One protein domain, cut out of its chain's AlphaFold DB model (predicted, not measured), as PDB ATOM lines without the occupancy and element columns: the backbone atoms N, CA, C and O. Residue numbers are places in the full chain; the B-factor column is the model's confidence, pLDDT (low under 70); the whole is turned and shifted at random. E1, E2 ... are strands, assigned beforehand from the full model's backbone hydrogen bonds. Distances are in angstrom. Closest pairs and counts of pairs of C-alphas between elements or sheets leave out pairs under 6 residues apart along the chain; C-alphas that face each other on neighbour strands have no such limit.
ATOM      1  N   TRP A1104     356.724 268.201 311.041       93.56
ATOM      2  CA  TRP A1104     356.570 268.106 312.483       93.56
ATOM      3  C   TRP A1104     357.838 267.503 313.085       93.56
ATOM      4  O   TRP A1104     358.343 266.495 312.588       93.56
ATOM      5  N   ARG A1105     358.343 268.097 314.173       95.31
ATOM      6  CA  ARG A1105     359.545 267.633 314.883       95.31
ATOM      7  C   ARG A1105     359.269 267.403 316.364       95.31
ATOM      8  O   ARG A1105     358.769 268.300 317.042       95.31
ATOM      9  N   GLY A1106     359.660 266.238 316.867       96.06
ATOM     10  CA  GLY A1106     359.591 265.878 318.282       96.06
ATOM     11  C   GLY A1106     360.860 265.181 318.764       96.06
ATOM     12  O   GLY A1106     361.760 264.883 317.979       96.06
ATOM     13  N   THR A1107     360.923 264.908 320.062       97.62
ATOM     14  CA  THR A1107     362.014 264.158 320.697       97.62
ATOM     15  C   THR A1107     361.462 262.846 321.237       97.62
ATOM     16  O   THR A1107     360.419 262.845 321.887       97.62
ATOM     17  N   VAL A1108     362.158 261.732 321.011       97.62
ATOM     18  CA  VAL A1108     361.814 260.437 321.608       97.62
ATOM     19  C   VAL A1108     361.967 260.540 323.129       97.62
ATOM     20  O   VAL A1108     363.071 260.737 323.639       97.62
ATOM     21  N   ALA A1109     360.858 260.425 323.853       96.88
ATOM     22  CA  ALA A1109     360.800 260.528 325.307       96.88
ATOM     23  C   ALA A1109     361.061 259.174 325.985       96.88
ATOM     24  O   ALA A1109     361.796 259.107 326.974       96.88
ATOM     25  N   SER A1110     360.500 258.091 325.439       95.75
ATOM     26  CA  SER A1110     360.685 256.725 325.938       95.75
ATOM     27  C   SER A1110     360.568 255.684 324.814       95.75
ATOM     28  O   SER A1110     360.042 255.963 323.736       95.75
ATOM     29  N   VAL A1111     361.129 254.492 325.052       95.00
ATOM     30  CA  VAL A1111     361.163 253.365 324.106       95.00
ATOM     31  C   VAL A1111     360.989 252.065 324.886       95.00
ATOM     32  O   VAL A1111     361.733 251.824 325.838       95.00
ATOM     33  N   ASP A1112     360.071 251.206 324.450       94.12
ATOM     34  CA  ASP A1112     359.949 249.822 324.910       94.12
ATOM     35  C   ASP A1112     360.249 248.864 323.746       94.12
ATOM     36  O   ASP A1112     359.473 248.726 322.797       94.12
ATOM     37  N   ALA A1113     361.409 248.205 323.810       90.56
ATOM     38  CA  ALA A1113     361.887 247.306 322.760       90.56
ATOM     39  C   ALA A1113     361.155 245.950 322.711       90.56
ATOM     40  O   ALA A1113     361.178 245.297 321.665       90.56
ATOM     41  N   GLU A1114     360.504 245.529 323.802       87.44
ATOM     42  CA  GLU A1114     359.738 244.278 323.850       87.44
ATOM     43  C   GLU A1114     358.298 244.497 323.374       87.44
ATOM     44  O   GLU A1114     357.790 243.710 322.571       87.44
ATOM     45  N   LEU A1115     357.666 245.600 323.794       90.06
ATOM     46  CA  LEU A1115     356.335 246.013 323.334       90.06
ATOM     47  C   LEU A1115     356.343 246.683 321.951       90.06
ATOM     48  O   LEU A1115     355.270 246.859 321.370       90.06
ATOM     49  N   ARG A1116     357.528 247.023 321.419       93.00
ATOM     50  CA  ARG A1116     357.728 247.761 320.155       93.00
ATOM     51  C   ARG A1116     357.010 249.114 320.156       93.00
ATOM     52  O   ARG A1116     356.405 249.500 319.159       93.00
ATOM     53  N   GLU A1117     357.037 249.799 321.296       96.25
ATOM     54  CA  GLU A1117     356.298 251.040 321.547       96.25
ATOM     55  C   GLU A1117     357.280 252.215 321.709       96.25
ATOM     56  O   GLU A1117     358.309 252.088 322.378       96.25
ATOM     57  N   ILE A1118     356.986 253.346 321.064       97.69
ATOM     58  CA  ILE A1118     357.815 254.561 321.063       97.69
ATOM     59  C   ILE A1118     356.943 255.749 321.490       97.69
ATOM     60  O   ILE A1118     355.860 255.957 320.940       97.69
ATOM     61  N   GLU A1119     357.423 256.539 322.455       97.88
ATOM     62  CA  GLU A1119     356.818 257.809 322.882       97.88
ATOM     63  C   GLU A1119     357.632 258.983 322.324       97.88
ATOM     64  O   GLU A1119     358.849 259.049 322.507       97.88
ATOM     65  N   VAL A1120     356.963 259.939 321.683       97.94
ATOM     66  CA  VAL A1120     357.541 261.169 321.124       97.94
ATOM     67  C   VAL A1120     356.848 262.382 321.740       97.94
ATOM     68  O   VAL A1120     355.623 262.483 321.722       97.94
ATOM     69  N   GLU A1121     357.630 263.334 322.244       97.38
ATOM     70  CA  GLU A1121     357.148 264.615 322.764       97.38
ATOM     71  C   GLU A1121     357.481 265.745 321.774       97.38
ATOM     72  O   GLU A1121     358.648 266.016 321.474       97.38
ATOM     73  N   PHE A1122     356.452 266.405 321.242       94.81
ATOM     74  CA  PHE A1122     356.587 267.568 320.363       94.81
ATOM     75  C   PHE A1122     356.832 268.836 321.192       94.81
ATOM     76  O   PHE A1122     356.202 269.057 322.226       94.81
ATOM     77  N   ALA A1123     357.722 269.717 320.727       83.25
ATOM     78  CA  ALA A1123     358.073 270.953 321.440       83.25
ATOM     79  C   ALA A1123     357.010 272.075 321.338       83.25
ATOM     80  O   ALA A1123     357.232 273.185 321.826       83.25
ATOM     81  N   GLY A1124     355.878 271.812 320.681       81.56
ATOM     82  CA  GLY A1124     354.807 272.768 320.407       81.56
ATOM     83  C   GLY A1124     353.529 272.048 319.977       81.56
ATOM     84  O   GLY A1124     353.137 271.066 320.603       81.56
ATOM     85  N   GLU A1125     352.890 272.533 318.913       82.06
ATOM     86  CA  GLU A1125     351.760 271.847 318.274       82.06
ATOM     87  C   GLU A1125     352.194 270.494 317.676       82.06
ATOM     88  O   GLU A1125     353.349 270.318 317.274       82.06
ATOM     89  N   ALA A1126     351.266 269.539 317.659       86.88
ATOM     90  CA  ALA A1126     351.460 268.185 317.154       86.88
ATOM     91  C   ALA A1126     350.540 267.936 315.941       86.88
ATOM     92  O   ALA A1126     349.483 268.563 315.861       86.88
ATOM     93  N   PRO A1127     350.916 267.033 315.016       89.31
ATOM     94  CA  PRO A1127     350.079 266.663 313.874       89.31
ATOM     95  C   PRO A1127     348.716 266.102 314.294       89.31
ATOM     96  O   PRO A1127     348.609 265.411 315.308       89.31
ATOM     97  N   ASP A1128     347.700 266.334 313.462       88.44
ATOM     98  CA  ASP A1128     346.380 265.725 313.631       88.44
ATOM     99  C   ASP A1128     346.471 264.187 313.585       88.44
ATOM    100  O   ASP A1128     347.235 263.603 312.812       88.44
ATOM    101  N   LEU A1129     345.684 263.513 314.428       89.75
ATOM    102  CA  LEU A1129     345.783 262.061 314.627       89.75
ATOM    103  C   LEU A1129     345.426 261.243 313.369       89.75
ATOM    104  O   LEU A1129     345.942 260.143 313.180       89.75
ATOM    105  N   ASP A1130     344.569 261.782 312.505       87.12
ATOM    106  CA  ASP A1130     344.168 261.178 311.230       87.12
ATOM    107  C   ASP A1130     345.288 261.186 310.174       87.12
ATOM    108  O   ASP A1130     345.312 260.320 309.303       87.12
ATOM    109  N   GLN A1131     346.261 262.095 310.288       87.12
ATOM    110  CA  GLN A1131     347.453 262.158 309.432       87.12
ATOM    111  C   GLN A1131     348.564 261.183 309.864       87.12
ATOM    112  O   GLN A1131     349.556 261.042 309.143       87.12
ATOM    113  N   LEU A1132     348.425 260.543 311.033       92.94
ATOM    114  CA  LEU A1132     349.459 259.704 311.650       92.94
ATOM    115  C   LEU A1132     349.284 258.201 311.423       92.94
ATOM    116  O   LEU A1132     350.289 257.499 311.356       92.94
ATOM    117  N   GLN A1133     348.056 257.686 311.332       94.44
ATOM    118  CA  GLN A1133     347.832 256.248 311.141       94.44
ATOM    119  C   GLN A1133     348.480 255.777 309.831       94.44
ATOM    120  O   GLN A1133     348.228 256.343 308.772       94.44
ATOM    121  N   ASP A1134     349.310 254.736 309.921       93.12
ATOM    122  CA  ASP A1134     350.038 254.123 308.800       93.12
ATOM    123  C   ASP A1134     351.009 255.065 308.064       93.12
ATOM    124  O   ASP A1134     351.594 254.697 307.047       93.12
ATOM    125  N   ALA A1135     351.255 256.259 308.606       94.94
ATOM    126  CA  ALA A1135     352.251 257.179 308.091       94.94
ATOM    127  C   ALA A1135     353.676 256.704 308.408       94.94
ATOM    128  O   ALA A1135     353.924 256.110 309.458       94.94
ATOM    129  N   VAL A1136     354.630 257.036 307.534       96.62
ATOM    130  CA  VAL A1136     356.059 256.871 307.819       96.62
ATOM    131  C   VAL A1136     356.585 258.121 308.529       96.62
ATOM    132  O   VAL A1136     356.450 259.236 308.024       96.62
ATOM    133  N   GLY A1137     357.179 257.929 309.706       96.31
ATOM    134  CA  GLY A1137     358.000 258.921 310.402       96.31
ATOM    135  C   GLY A1137     359.467 258.490 310.430       96.31
ATOM    136  O   GLY A1137     359.776 257.310 310.293       96.31
ATOM    137  N   PHE A1138     360.383 259.434 310.619       97.25
ATOM    138  CA  PHE A1138     361.827 259.191 310.621       97.25
ATOM    139  C   PHE A1138     362.416 259.505 311.992       97.25
ATOM    140  O   PHE A1138     362.111 260.541 312.577       97.25
ATOM    141  N   ILE A1139     363.287 258.631 312.499       96.56
ATOM    142  CA  ILE A1139     364.002 258.837 313.764       96.56
ATOM    143  C   ILE A1139     365.505 258.907 313.499       96.56
ATOM    144  O   ILE A1139     366.076 258.015 312.870       96.56
ATOM    145  N   ASN A1140     366.164 259.959 313.983       95.38
ATOM    146  CA  ASN A1140     367.603 260.156 313.842       95.38
ATOM    147  C   ASN A1140     368.257 260.560 315.171       95.38
ATOM    148  O   ASN A1140     367.667 261.282 315.969       95.38
ATOM    149  N   GLY A1141     369.497 260.131 315.390       92.31
ATOM    150  CA  GLY A1141     370.206 260.288 316.657       92.31
ATOM    151  C   GLY A1141     371.675 260.645 316.467       92.31
ATOM    152  O   GLY A1141     372.258 260.445 315.399       92.31
ATOM    153  N   GLU A1142     372.304 261.166 317.521       89.25
ATOM    154  CA  GLU A1142     373.736 261.474 317.492       89.25
ATOM    155  C   GLU A1142     374.558 260.203 317.204       89.25
ATOM    156  O   GLU A1142     374.406 259.177 317.879       89.25
ATOM    157  N   GLY A1143     375.421 260.288 316.185       86.56
ATOM    158  CA  GLY A1143     376.290 259.202 315.729       86.56
ATOM    159  C   GLY A1143     375.631 258.162 314.815       86.56
ATOM    160  O   GLY A1143     376.297 257.190 314.460       86.56
ATOM    161  N   TYR A1144     374.359 258.322 314.434       89.75
ATOM    162  CA  TYR A1144     373.703 257.405 313.495       89.75
ATOM    163  C   TYR A1144     374.222 257.638 312.071       89.75
ATOM    164  O   TYR A1144     374.353 258.782 311.636       89.75
ATOM    165  N   LYS A1145     374.474 256.558 311.312       85.75
ATOM    166  CA  LYS A1145     374.868 256.675 309.894       85.75
ATOM    167  C   LYS A1145     373.758 257.311 309.042       85.75
ATOM    168  O   LYS A1145     374.051 258.042 308.100       85.75
ATOM    169  N   LYS A1146     372.495 257.014 309.364       89.75
ATOM    170  CA  LYS A1146     371.304 257.538 308.687       89.75
ATOM    171  C   LYS A1146     370.065 257.499 309.597       89.75
ATOM    172  O   LYS A1146     370.058 256.703 310.545       89.75
ATOM    173  N   PRO A1147     369.027 258.312 309.313       92.88
ATOM    174  CA  PRO A1147     367.715 258.170 309.935       92.88
ATOM    175  C   PRO A1147     367.147 256.764 309.726       92.88
ATOM    176  O   PRO A1147     367.494 256.078 308.769       92.88
ATOM    177  N   SER A1148     366.274 256.329 310.627       92.94
ATOM    178  CA  SER A1148     365.551 255.060 310.535       92.94
ATOM    179  C   SER A1148     364.057 255.357 310.356       92.94
ATOM    180  O   SER A1148     363.493 256.034 311.220       92.94
ATOM    181  N   PRO A1149     363.429 254.937 309.242       95.19
ATOM    182  CA  PRO A1149     362.003 255.141 309.021       95.19
ATOM    183  C   PRO A1149     361.173 254.123 309.808       95.19
ATOM    184  O   PRO A1149     361.624 253.007 310.067       95.19
ATOM    185  N   TYR A1150     359.952 254.518 310.159       96.00
ATOM    186  CA  TYR A1150     359.006 253.721 310.930       96.00
ATOM    187  C   TYR A1150     357.567 253.970 310.494       96.00
ATOM    188  O   TYR A1150     357.128 255.121 310.462       96.00
ATOM    189  N   TYR A1151     356.810 252.899 310.253       96.31
ATOM    190  CA  TYR A1151     355.352 252.968 310.200       96.31
ATOM    191  C   TYR A1151     354.779 253.253 311.587       96.31
ATOM    192  O   TYR A1151     355.078 252.563 312.563       96.31
ATOM    193  N   ILE A1152     353.893 254.241 311.652       96.56
ATOM    194  CA  ILE A1152     353.186 254.644 312.862       96.56
ATOM    195  C   ILE A1152     351.897 253.816 312.974       96.56
ATOM    196  O   ILE A1152     350.889 254.110 312.329       96.56
ATOM    197  N   ARG A1153     351.925 252.750 313.785       95.50
ATOM    198  CA  ARG A1153     350.747 251.913 314.088       95.50
ATOM    199  C   ARG A1153     350.131 252.287 315.434       95.50
ATOM    200  O   ARG A1153     350.843 252.668 316.362       95.50
ATOM    201  N   ASP A1154     348.814 252.128 315.545       95.56
ATOM    202  CA  ASP A1154     348.016 252.400 316.750       95.56
ATOM    203  C   ASP A1154     348.360 253.739 317.460       95.56
ATOM    204  O   ASP A1154     348.565 253.745 318.684       95.56
ATOM    205  N   PRO A1155     348.471 254.876 316.732       96.94
ATOM    206  CA  PRO A1155     348.879 256.141 317.322       96.94
ATOM    207  C   PRO A1155     347.877 256.617 318.377       96.94
ATOM    208  O   PRO A1155     346.658 256.569 318.201       96.94
ATOM    209  N   ARG A1156     348.410 257.129 319.483       96.12
ATOM    210  CA  ARG A1156     347.670 257.771 320.571       96.12
ATOM    211  C   ARG A1156     348.311 259.125 320.838       96.12
ATOM    212  O   ARG A1156     349.488 259.172 321.184       96.12
ATOM    213  N   LEU A1157     347.550 260.204 320.666       94.06
ATOM    214  CA  LEU A1157     348.023 261.573 320.873       94.06
ATOM    215  C   LEU A1157     347.327 262.202 322.088       94.06
ATOM    216  O   LEU A1157     346.115 262.414 322.075       94.06
ATOM    217  N   GLU A1158     348.096 262.523 323.128       90.94
ATOM    218  CA  GLU A1158     347.626 263.233 324.322       90.94
ATOM    219  C   GLU A1158     348.351 264.583 324.433       90.94
ATOM    220  O   GLU A1158     349.482 264.684 324.908       90.94
ATOM    221  N   GLY A1159     347.702 265.647 323.948       89.19
ATOM    222  CA  GLY A1159     348.315 266.973 323.854       89.19
ATOM    223  C   GLY A1159     349.457 266.984 322.837       89.19
ATOM    224  O   GLY A1159     349.223 266.835 321.644       89.19
ATOM    225  N   ASN A1160     350.688 267.160 323.317       92.94
ATOM    226  CA  ASN A1160     351.910 267.155 322.512       92.94
ATOM    227  C   ASN A1160     352.671 265.813 322.561       92.94
ATOM    228  O   ASN A1160     353.828 265.764 322.144       92.94
ATOM    229  N   ARG A1161     352.073 264.741 323.099       95.31
ATOM    230  CA  ARG A1161     352.718 263.425 323.245       95.31
ATOM    231  C   ARG A1161     352.065 262.379 322.363       95.31
ATOM    232  O   ARG A1161     350.884 262.090 322.532       95.31
ATOM    233  N   LEU A1162     352.850 261.805 321.460       97.00
ATOM    234  CA  LEU A1162     352.461 260.712 320.581       97.00
ATOM    235  C   LEU A1162     353.066 259.405 321.092       97.00
ATOM    236  O   LEU A1162     354.281 259.301 321.223       97.00
ATOM    237  N   VAL A1163     352.232 258.395 321.316       97.31
ATOM    238  CA  VAL A1163     352.657 257.010 321.543       97.31
ATOM    239  C   VAL A1163     352.211 256.166 320.358       97.31
ATOM    240  O   VAL A1163     351.034 256.194 320.003       97.31
ATOM    241  N   PHE A1164     353.122 255.404 319.755       97.44
ATOM    242  CA  PHE A1164     352.822 254.522 318.623       97.44
ATOM    243  C   PHE A1164     353.619 253.217 318.681       97.44
ATOM    244  O   PHE A1164     354.559 253.080 319.468       97.44
ATOM    245  N   ARG A1165     353.232 252.251 317.846       96.06
ATOM    246  CA  ARG A1165     353.877 250.940 317.709       96.06
ATOM    247  C   ARG A1165     354.468 250.728 316.326       96.06
ATOM    248  O   ARG A1165     354.011 251.335 315.361       96.06
ATOM    249  N   THR A1166     355.440 249.824 316.232       92.69
ATOM    250  CA  THR A1166     356.132 249.484 314.981       92.69
ATOM    251  C   THR A1166     355.833 248.049 314.538       92.69
ATOM    252  O   THR A1166     355.809 247.126 315.357       92.69
ATOM    253  N   ASP A1167     355.660 247.831 313.227       86.56
ATOM    254  CA  ASP A1167     355.499 246.482 312.643       86.56
ATOM    255  C   ASP A1167     356.744 245.612 312.912       86.56
ATOM    256  O   ASP A1167     356.635 244.400 313.111       86.56
ATOM    257  N   VAL A1168     357.925 246.235 312.946       90.81
ATOM    258  CA  VAL A1168     359.239 245.591 313.079       90.81
ATOM    259  C   VAL A1168     359.778 245.608 314.508       90.81
ATOM    260  O   VAL A1168     359.379 246.422 315.339       90.81
ATOM    261  N   THR A1169     360.719 244.712 314.811       90.31
ATOM    262  CA  THR A1169     361.449 244.731 316.092       90.31
ATOM    263  C   THR A1169     362.375 245.953 316.194       90.31
ATOM    264  O   THR A1169     362.885 246.442 315.185       90.31
ATOM    265  N   LEU A1170     362.649 246.428 317.414       91.50
ATOM    266  CA  LEU A1170     363.641 247.487 317.652       91.50
ATOM    267  C   LEU A1170     365.079 246.949 317.806       91.50
ATOM    268  O   LEU A1170     366.018 247.739 317.849       91.50
ATOM    269  N   PHE A1171     365.286 245.625 317.835       90.81
ATOM    270  CA  PHE A1171     366.621 245.015 317.894       90.81
ATOM    271  C   PHE A1171     367.285 244.932 316.505       90.81
ATOM    272  O   PHE A1171     366.763 244.275 315.608       90.81
ATOM    273  N   ARG A1172     368.461 245.555 316.339       87.69
ATOM    274  CA  ARG A1172     369.261 245.650 315.091       87.69
ATOM    275  C   ARG A1172     370.258 244.510 314.849       87.69
ATOM    276  O   ARG A1172     370.821 244.443 313.757       87.69
ATOM    277  N   GLY A1173     370.538 243.692 315.861       89.81
ATOM    278  CA  GLY A1173     371.570 242.648 315.824       89.81
ATOM    279  C   GLY A1173     372.332 242.536 317.145       89.81
ATOM    280  O   GLY A1173     372.022 243.242 318.106       89.81
ATOM    281  N   GLU A1174     373.318 241.644 317.194       89.75
ATOM    282  CA  GLU A1174     374.192 241.465 318.361       89.75
ATOM    283  C   GLU A1174     375.378 242.444 318.343       89.75
ATOM    284  O   GLU A1174     376.026 242.664 317.317       89.75
ATOM    285  N   GLU A1175     375.685 243.023 319.503       88.62
ATOM    286  CA  GLU A1175     376.834 243.908 319.712       88.62
ATOM    287  C   GLU A1175     378.143 243.162 319.411       88.62
ATOM    288  O   GLU A1175     378.440 242.122 319.998       88.62
ATOM    289  N   GLY A1176     378.944 243.702 318.489       79.81
ATOM    290  CA  GLY A1176     380.232 243.117 318.108       79.81
ATOM    291  C   GLY A1176     380.157 241.926 317.144       79.81
ATOM    292  O   GLY A1176     381.186 241.292 316.911       79.81
ATOM    293  N   TRP A1177     378.994 241.624 316.551       78.50
ATOM    294  CA  TRP A1177     378.874 240.558 315.550       78.50
ATOM    295  C   TRP A1177     379.670 240.872 314.271       78.50
ATOM    296  O   TRP A1177     379.219 241.603 313.387       78.50
ATOM    297  N   GLN A1178     380.856 240.269 314.140       63.81
ATOM    298  CA  GLN A1178     381.769 240.517 313.015       63.81
ATOM    299  C   GLN A1178     381.306 239.895 311.687       63.81
ATOM    300  O   GLN A1178     381.719 240.341 310.623       63.81
ATOM    301  N   GLY A1179     380.424 238.894 311.730       55.06
ATOM    302  CA  GLY A1179     379.865 238.238 310.546       55.06
ATOM    303  C   GLY A1179     378.612 238.917 309.988       55.06
ATOM    304  O   GLY A1179     377.721 238.203 309.536       55.06
ATOM    305  N   THR A1180     378.459 240.245 310.109       55.81
ATOM    306  CA  THR A1180     377.350 240.962 309.459       55.81
ATOM    307  C   THR A1180     377.844 241.940 308.411       55.81
ATOM    308  O   THR A1180     378.552 242.907 308.664       55.81
ATOM    309  N   GLU A1181     377.270 241.763 307.237       61.22
ATOM    310  CA  GLU A1181     377.112 242.744 306.169       61.22
ATOM    311  C   GLU A1181     376.596 244.128 306.655       61.22
ATOM    312  O   GLU A1181     376.842 245.161 306.034       61.22
ATOM    313  N   LYS A1182     375.929 244.171 307.816       67.44
ATOM    314  CA  LYS A1182     375.189 245.322 308.357       67.44
ATOM    315  C   LYS A1182     375.945 246.184 309.368       67.44
ATOM    316  O   LYS A1182     375.398 247.209 309.770       67.44
ATOM    317  N   ILE A1183     377.186 245.843 309.738       66.62
ATOM    318  CA  ILE A1183     378.009 246.621 310.696       66.62
ATOM    319  C   ILE A1183     377.993 248.124 310.362       66.62
ATOM    320  O   ILE A1183     377.866 248.974 311.242       66.62
ATOM    321  N   HIS A1184     378.052 248.460 309.071       62.09
ATOM    322  CA  HIS A1184     378.069 249.837 308.578       62.09
ATOM    323  C   HIS A1184     376.840 250.673 308.983       62.09
ATOM    324  O   HIS A1184     376.980 251.880 309.150       62.09
ATOM    325  N   VAL A1185     375.656 250.073 309.169       68.69
ATOM    326  CA  VAL A1185     374.416 250.795 309.540       68.69
ATOM    327  C   VAL A1185     374.086 250.736 311.039       68.69
ATOM    328  O   VAL A1185     373.113 251.341 311.478       68.69
ATOM    329  N   GLN A1186     374.906 250.056 311.846       76.56
ATOM    330  CA  GLN A1186     374.712 249.886 313.296       76.56
ATOM    331  C   GLN A1186     375.399 250.975 314.156       76.56
ATOM    332  O   GLN A1186     375.421 250.890 315.382       76.56
ATOM    333  N   GLN A1187     375.972 252.008 313.531       79.94
ATOM    334  CA  GLN A1187     376.744 253.055 314.211       79.94
ATOM    335  C   GLN A1187     375.871 253.938 315.131       79.94
ATOM    336  O   GLN A1187     374.729 254.259 314.804       79.94
ATOM    337  N   GLY A1188     376.409 254.315 316.300       81.38
ATOM    338  CA  GLY A1188     375.768 255.210 317.284       81.38
ATOM    339  C   GLY A1188     374.619 254.609 318.115       81.38
ATOM    340  O   GLY A1188     374.087 255.282 319.009       81.38
ATOM    341  N   LYS A1189     374.236 253.358 317.833       87.00
ATOM    342  CA  LYS A1189     373.161 252.615 318.508       87.00
ATOM    343  C   LYS A1189     373.567 252.192 319.927       87.00
ATOM    344  O   LYS A1189     374.750 252.049 320.226       87.00
ATOM    345  N   GLN A1190     372.585 252.041 320.815       88.75
ATOM    346  CA  GLN A1190     372.804 251.598 322.201       88.75
ATOM    347  C   GLN A1190     372.602 250.090 322.333       88.75
ATOM    348  O   GLN A1190     371.843 249.502 321.571       88.75
ATOM    349  N   SER A1191     373.241 249.483 323.332       91.06
ATOM    350  CA  SER A1191     373.210 248.035 323.551       91.06
ATOM    351  C   SER A1191     372.628 247.681 324.920       91.06
ATOM    352  O   SER A1191     373.095 248.197 325.944       91.06
ATOM    353  N   MET A1192     371.666 246.757 324.949       92.44
ATOM    354  CA  MET A1192     371.042 246.218 326.165       92.44
ATOM    355  C   MET A1192     371.207 244.697 326.265       92.44
ATOM    356  O   MET A1192     371.482 244.029 325.270       92.44
ATOM    357  N   ASP A1193     371.029 244.144 327.463       91.75
ATOM    358  CA  ASP A1193     371.075 242.697 327.681       91.75
ATOM    359  C   ASP A1193     369.707 242.070 327.377       91.75
ATOM    360  O   ASP A1193     368.690 242.490 327.926       91.75
ATOM    361  N   TYR A1194     369.676 241.048 326.520       89.62
ATOM    362  CA  TYR A1194     368.465 240.310 326.158       89.62
ATOM    363  C   TYR A1194     368.816 238.843 325.877       89.62
ATOM    364  O   TYR A1194     369.715 238.556 325.091       89.62
ATOM    365  N   LEU A1195     368.142 237.900 326.548       85.69
ATOM    366  CA  LEU A1195     368.419 236.450 326.461       85.69
ATOM    367  C   LEU A1195     369.906 236.071 326.674       85.69
ATOM    368  O   LEU A1195     370.420 235.152 326.044       85.69
ATOM    369  N   GLY A1196     370.616 236.794 327.548       86.25
ATOM    370  CA  GLY A1196     372.048 236.575 327.808       86.25
ATOM    371  C   GLY A1196     372.993 237.094 326.714       86.25
ATOM    372  O   GLY A1196     374.201 236.889 326.812       86.25
ATOM    373  N   LYS A1197     372.463 237.781 325.697       89.25
ATOM    374  CA  LYS A1197     373.203 238.398 324.591       89.25
ATOM    375  C   LYS A1197     373.131 239.923 324.682       89.25
ATOM    376  O   LYS A1197     372.157 240.483 325.184       89.25
ATOM    377  N   ARG A1198     374.165 240.599 324.181       92.62
ATOM    378  CA  ARG A1198     374.199 242.060 324.035       92.62
ATOM    379  C   ARG A1198     373.536 242.432 322.714       92.62
ATOM    380  O   ARG A1198     374.082 242.126 321.660       92.62
ATOM    381  N   MET A1199     372.371 243.068 322.761       91.88
ATOM    382  CA  MET A1199     371.583 243.422 321.578       91.88
ATOM    383  C   MET A1199     371.606 244.928 321.333       91.88
ATOM    384  O   MET A1199     371.301 245.707 322.236       91.88
ATOM    385  N   LEU A1200     371.908 245.326 320.098       92.00
ATOM    386  CA  LEU A1200     371.808 246.709 319.633       92.00
ATOM    387  C   LEU A1200     370.332 247.088 319.444       92.00
ATOM    388  O   LEU A1200     369.589 246.369 318.773       92.00
ATOM    389  N   VAL A1201     369.918 248.226 319.996       92.12
ATOM    390  CA  VAL A1201     368.568 248.798 319.884       92.12
ATOM    391  C   VAL A1201     368.607 249.993 318.936       92.12
ATOM    392  O   VAL A1201     369.519 250.820 318.999       92.12
ATOM    393  N   ASP A1202     367.633 250.073 318.029       91.62
ATOM    394  CA  ASP A1202     367.658 251.045 316.936       91.62
ATOM    395  C   ASP A1202     367.368 252.493 317.352       91.62
ATOM    396  O   ASP A1202     367.826 253.417 316.683       91.62
ATOM    397  N   VAL A1203     366.600 252.676 318.426       93.12
ATOM    398  CA  VAL A1203     366.086 253.968 318.899       93.12
ATOM    399  C   VAL A1203     366.337 254.092 320.399       93.12
ATOM    400  O   VAL A1203     366.208 253.114 321.138       93.12
ATOM    401  N   LYS A1204     366.684 255.296 320.856       92.44
ATOM    402  CA  LYS A1204     366.918 255.649 322.264       92.44
ATOM    403  C   LYS A1204     366.187 256.946 322.627       92.44
ATOM    404  O   LYS A1204     365.896 257.784 321.775       92.44
ATOM    405  N   ALA A1205     365.927 257.141 323.918       94.75
ATOM    406  CA  ALA A1205     365.426 258.421 324.412       94.75
ATOM    407  C   ALA A1205     366.425 259.553 324.095       94.75
ATOM    408  O   ALA A1205     367.636 259.391 324.272       94.75
ATOM    409  N   GLY A1206     365.910 260.693 323.637       95.19
ATOM    410  CA  GLY A1206     366.694 261.834 323.160       95.19
ATOM    411  C   GLY A1206     366.960 261.862 321.649       95.19
ATOM    412  O   GLY A1206     367.455 262.880 321.166       95.19
ATOM    413  N   ASP A1207     366.622 260.809 320.896       96.81
ATOM    414  CA  ASP A1207     366.629 260.869 319.429       96.81
ATOM    415  C   ASP A1207     365.554 261.842 318.908       96.81
ATOM    416  O   ASP A1207     364.540 262.095 319.560       96.81
ATOM    417  N   VAL A1208     365.765 262.388 317.712       97.25
ATOM    418  CA  VAL A1208     364.852 263.327 317.049       97.25
ATOM    419  C   VAL A1208     363.921 262.563 316.115       97.25
ATOM    420  O   VAL A1208     364.382 261.842 315.233       97.25
ATOM    421  N   PHE A1209     362.617 262.768 316.279       97.50
ATOM    422  CA  PHE A1209     361.570 262.291 315.380       97.50
ATOM    423  C   PHE A1209     361.148 263.410 314.417       97.50
ATOM    424  O   PHE A1209     360.910 264.543 314.849       97.50
ATOM    425  N   THR A1210     361.010 263.093 313.130       96.12
ATOM    426  CA  THR A1210     360.539 264.010 312.081       96.12
ATOM    427  C   THR A1210     359.506 263.342 311.177       96.12
ATOM    428  O   THR A1210     359.665 262.182 310.798       96.12
ATOM    429  N   ILE A1211     358.469 264.078 310.780       95.19
ATOM    430  CA  ILE A1211     357.477 263.625 309.796       95.19
ATOM    431  C   ILE A1211     356.975 264.806 308.962       95.19
ATOM    432  O   ILE A1211     356.542 265.823 309.508       95.19
ATOM    433  N   SER A1212     357.017 264.676 307.636       94.19
ATOM    434  CA  SER A1212     356.516 265.701 306.718       94.19
ATOM    435  C   SER A1212     355.023 265.940 306.923       94.19
ATOM    436  O   SER A1212     354.231 264.993 307.061       94.19
ATOM    437  N   ASN A1213     354.630 267.215 306.931       93.00
ATOM    438  CA  ASN A1213     353.225 267.588 306.920       93.00
ATOM    439  C   ASN A1213     352.584 267.158 305.591       93.00
ATOM    440  O   ASN A1213     353.273 266.962 304.587       93.00
ATOM    441  N   ARG A1214     351.268 266.953 305.600       93.19
ATOM    442  CA  ARG A1214     350.546 266.382 304.462       93.19
ATOM    443  C   ARG A1214     349.169 266.997 304.306       93.19
ATOM    444  O   ARG A1214     348.586 267.509 305.258       93.19
ATOM    445  N   MET A1215     348.665 266.934 303.086       91.81
ATOM    446  CA  MET A1215     347.358 267.437 302.696       91.81
ATOM    447  C   MET A1215     346.810 266.522 301.606       91.81
ATOM    448  O   MET A1215     347.518 266.211 300.657       91.81
ATOM    449  N   CYS A1216     345.560 266.094 301.746       91.62
ATOM    450  CA  CYS A1216     344.852 265.283 300.762       91.62
ATOM    451  C   CYS A1216     343.388 265.723 300.792       91.62
ATOM    452  O   CYS A1216     342.681 265.447 301.757       91.62
TER     453      CYS A1216
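Overview. This is residues 1104 to 1216 of the 1223 residues of an uncharacterized protein of Paenibacillus contaminans (UniProt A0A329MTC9). One seven-stranded antiparallel sheet is curled and folded back on itself like part of a barrel, with E4, E3 and E10 over E2, E6 and E5 and with E1 as the hinge; a small second sheet, E7, E9 and E8, lies off one end and helps to make the long axis. The last strand, E11, runs on from E10 as a tail toward the opposite end. The printed part has 113 residues, no named helix and eleven named strands, E1 to E11 in order along the chain, and its class is all strand. The large sheet has the order E4, E3, E10, E1, E2, E6, E5 and the small one E7, E9, E8, both antiparallel throughout. The whole is compact, with a radius of gyration of the C-alphas of 14.6 A, yet elongated, with spans of 45 by 25 by 23 A.

Arrangement. E1, residues 1104 to 1112, bends by 62 degrees at residue 1109 and forms a hairpin with E2, residues 1117 to 1122; their directions are 145 degrees apart, and N 1109 and O 1119 are 2.8 A apart. E3, residues 1136 to 1140, and E4, residues 1148 to 1151, form another hairpin, with N 1139 and O 1148 at 2.9 A. E4 runs on into E5, residues 1153 to 1158, at 91 degrees across a break of 1 residue, and the two meet only through their link. E5 and E6, residues 1161 to 1165, form a hairpin at 165 degrees, with N 1156 and O 1163 at 2.8 A. E6 is also the antiparallel neighbour of E2, with N 1120 and O 1162 at 2.8 A. E10, residues 1208 to 1212, is antiparallel to both E3 and E1: N 1138 and O 1210 are 2.8 A apart, and N 1106 and O 1209 are 2.9 A apart. These seven strands make a folded sheet, one sheet bent back on itself into two leaves that face each other: E4, E3 and E10 face E2, E6 and E5, with 12 pairs of C-alphas within 11 A. The edge strands are E4 and E5, and the sheet is strongly twisted. In the small sheet the inner strand E9, residues 1197 to 1201, is antiparallel to E7, residues 1171 to 1174, with N 1172 and O 1200 at 2.8 A. E9 also forms a hairpin with E8, residues 1190 to 1194, with N 1199 and O 1192 at 2.8 A. E7 and E8 are only just apart, with their closest C-alphas at 8.4 A. E11, residues 1214 to 1216, pairs with no named strand.

Along the chain. E1 begins at C-alpha 1104, at (356.570, 268.106, 312.483), and spans 22.4 A to C-alpha 1112, at (359.949, 249.822, 324.910). E2 is 16.6 A long, E5 15.6 A, E6 13.7 A, E10 13.5 A and E3 13.4 A, while E4 is 10.4 A. In the small sheet E8 is 12.7 A, E9 12.3 A and E7 8.4 A. E11 is 6.9 A long and ends at C-alpha 1216, at (344.852, 265.283, 300.762).

Size, cuts and confidence. The two C-alphas farthest apart are those of Gly 1196 and Cys 1216, at 47.9 A. The printed part has no cut. The long links are E2 to E3, with 13 residues, and E7 to E8, with 15. The mean pLDDT of the printed part is 89.9, and residues 1178 to 1185 are under 70.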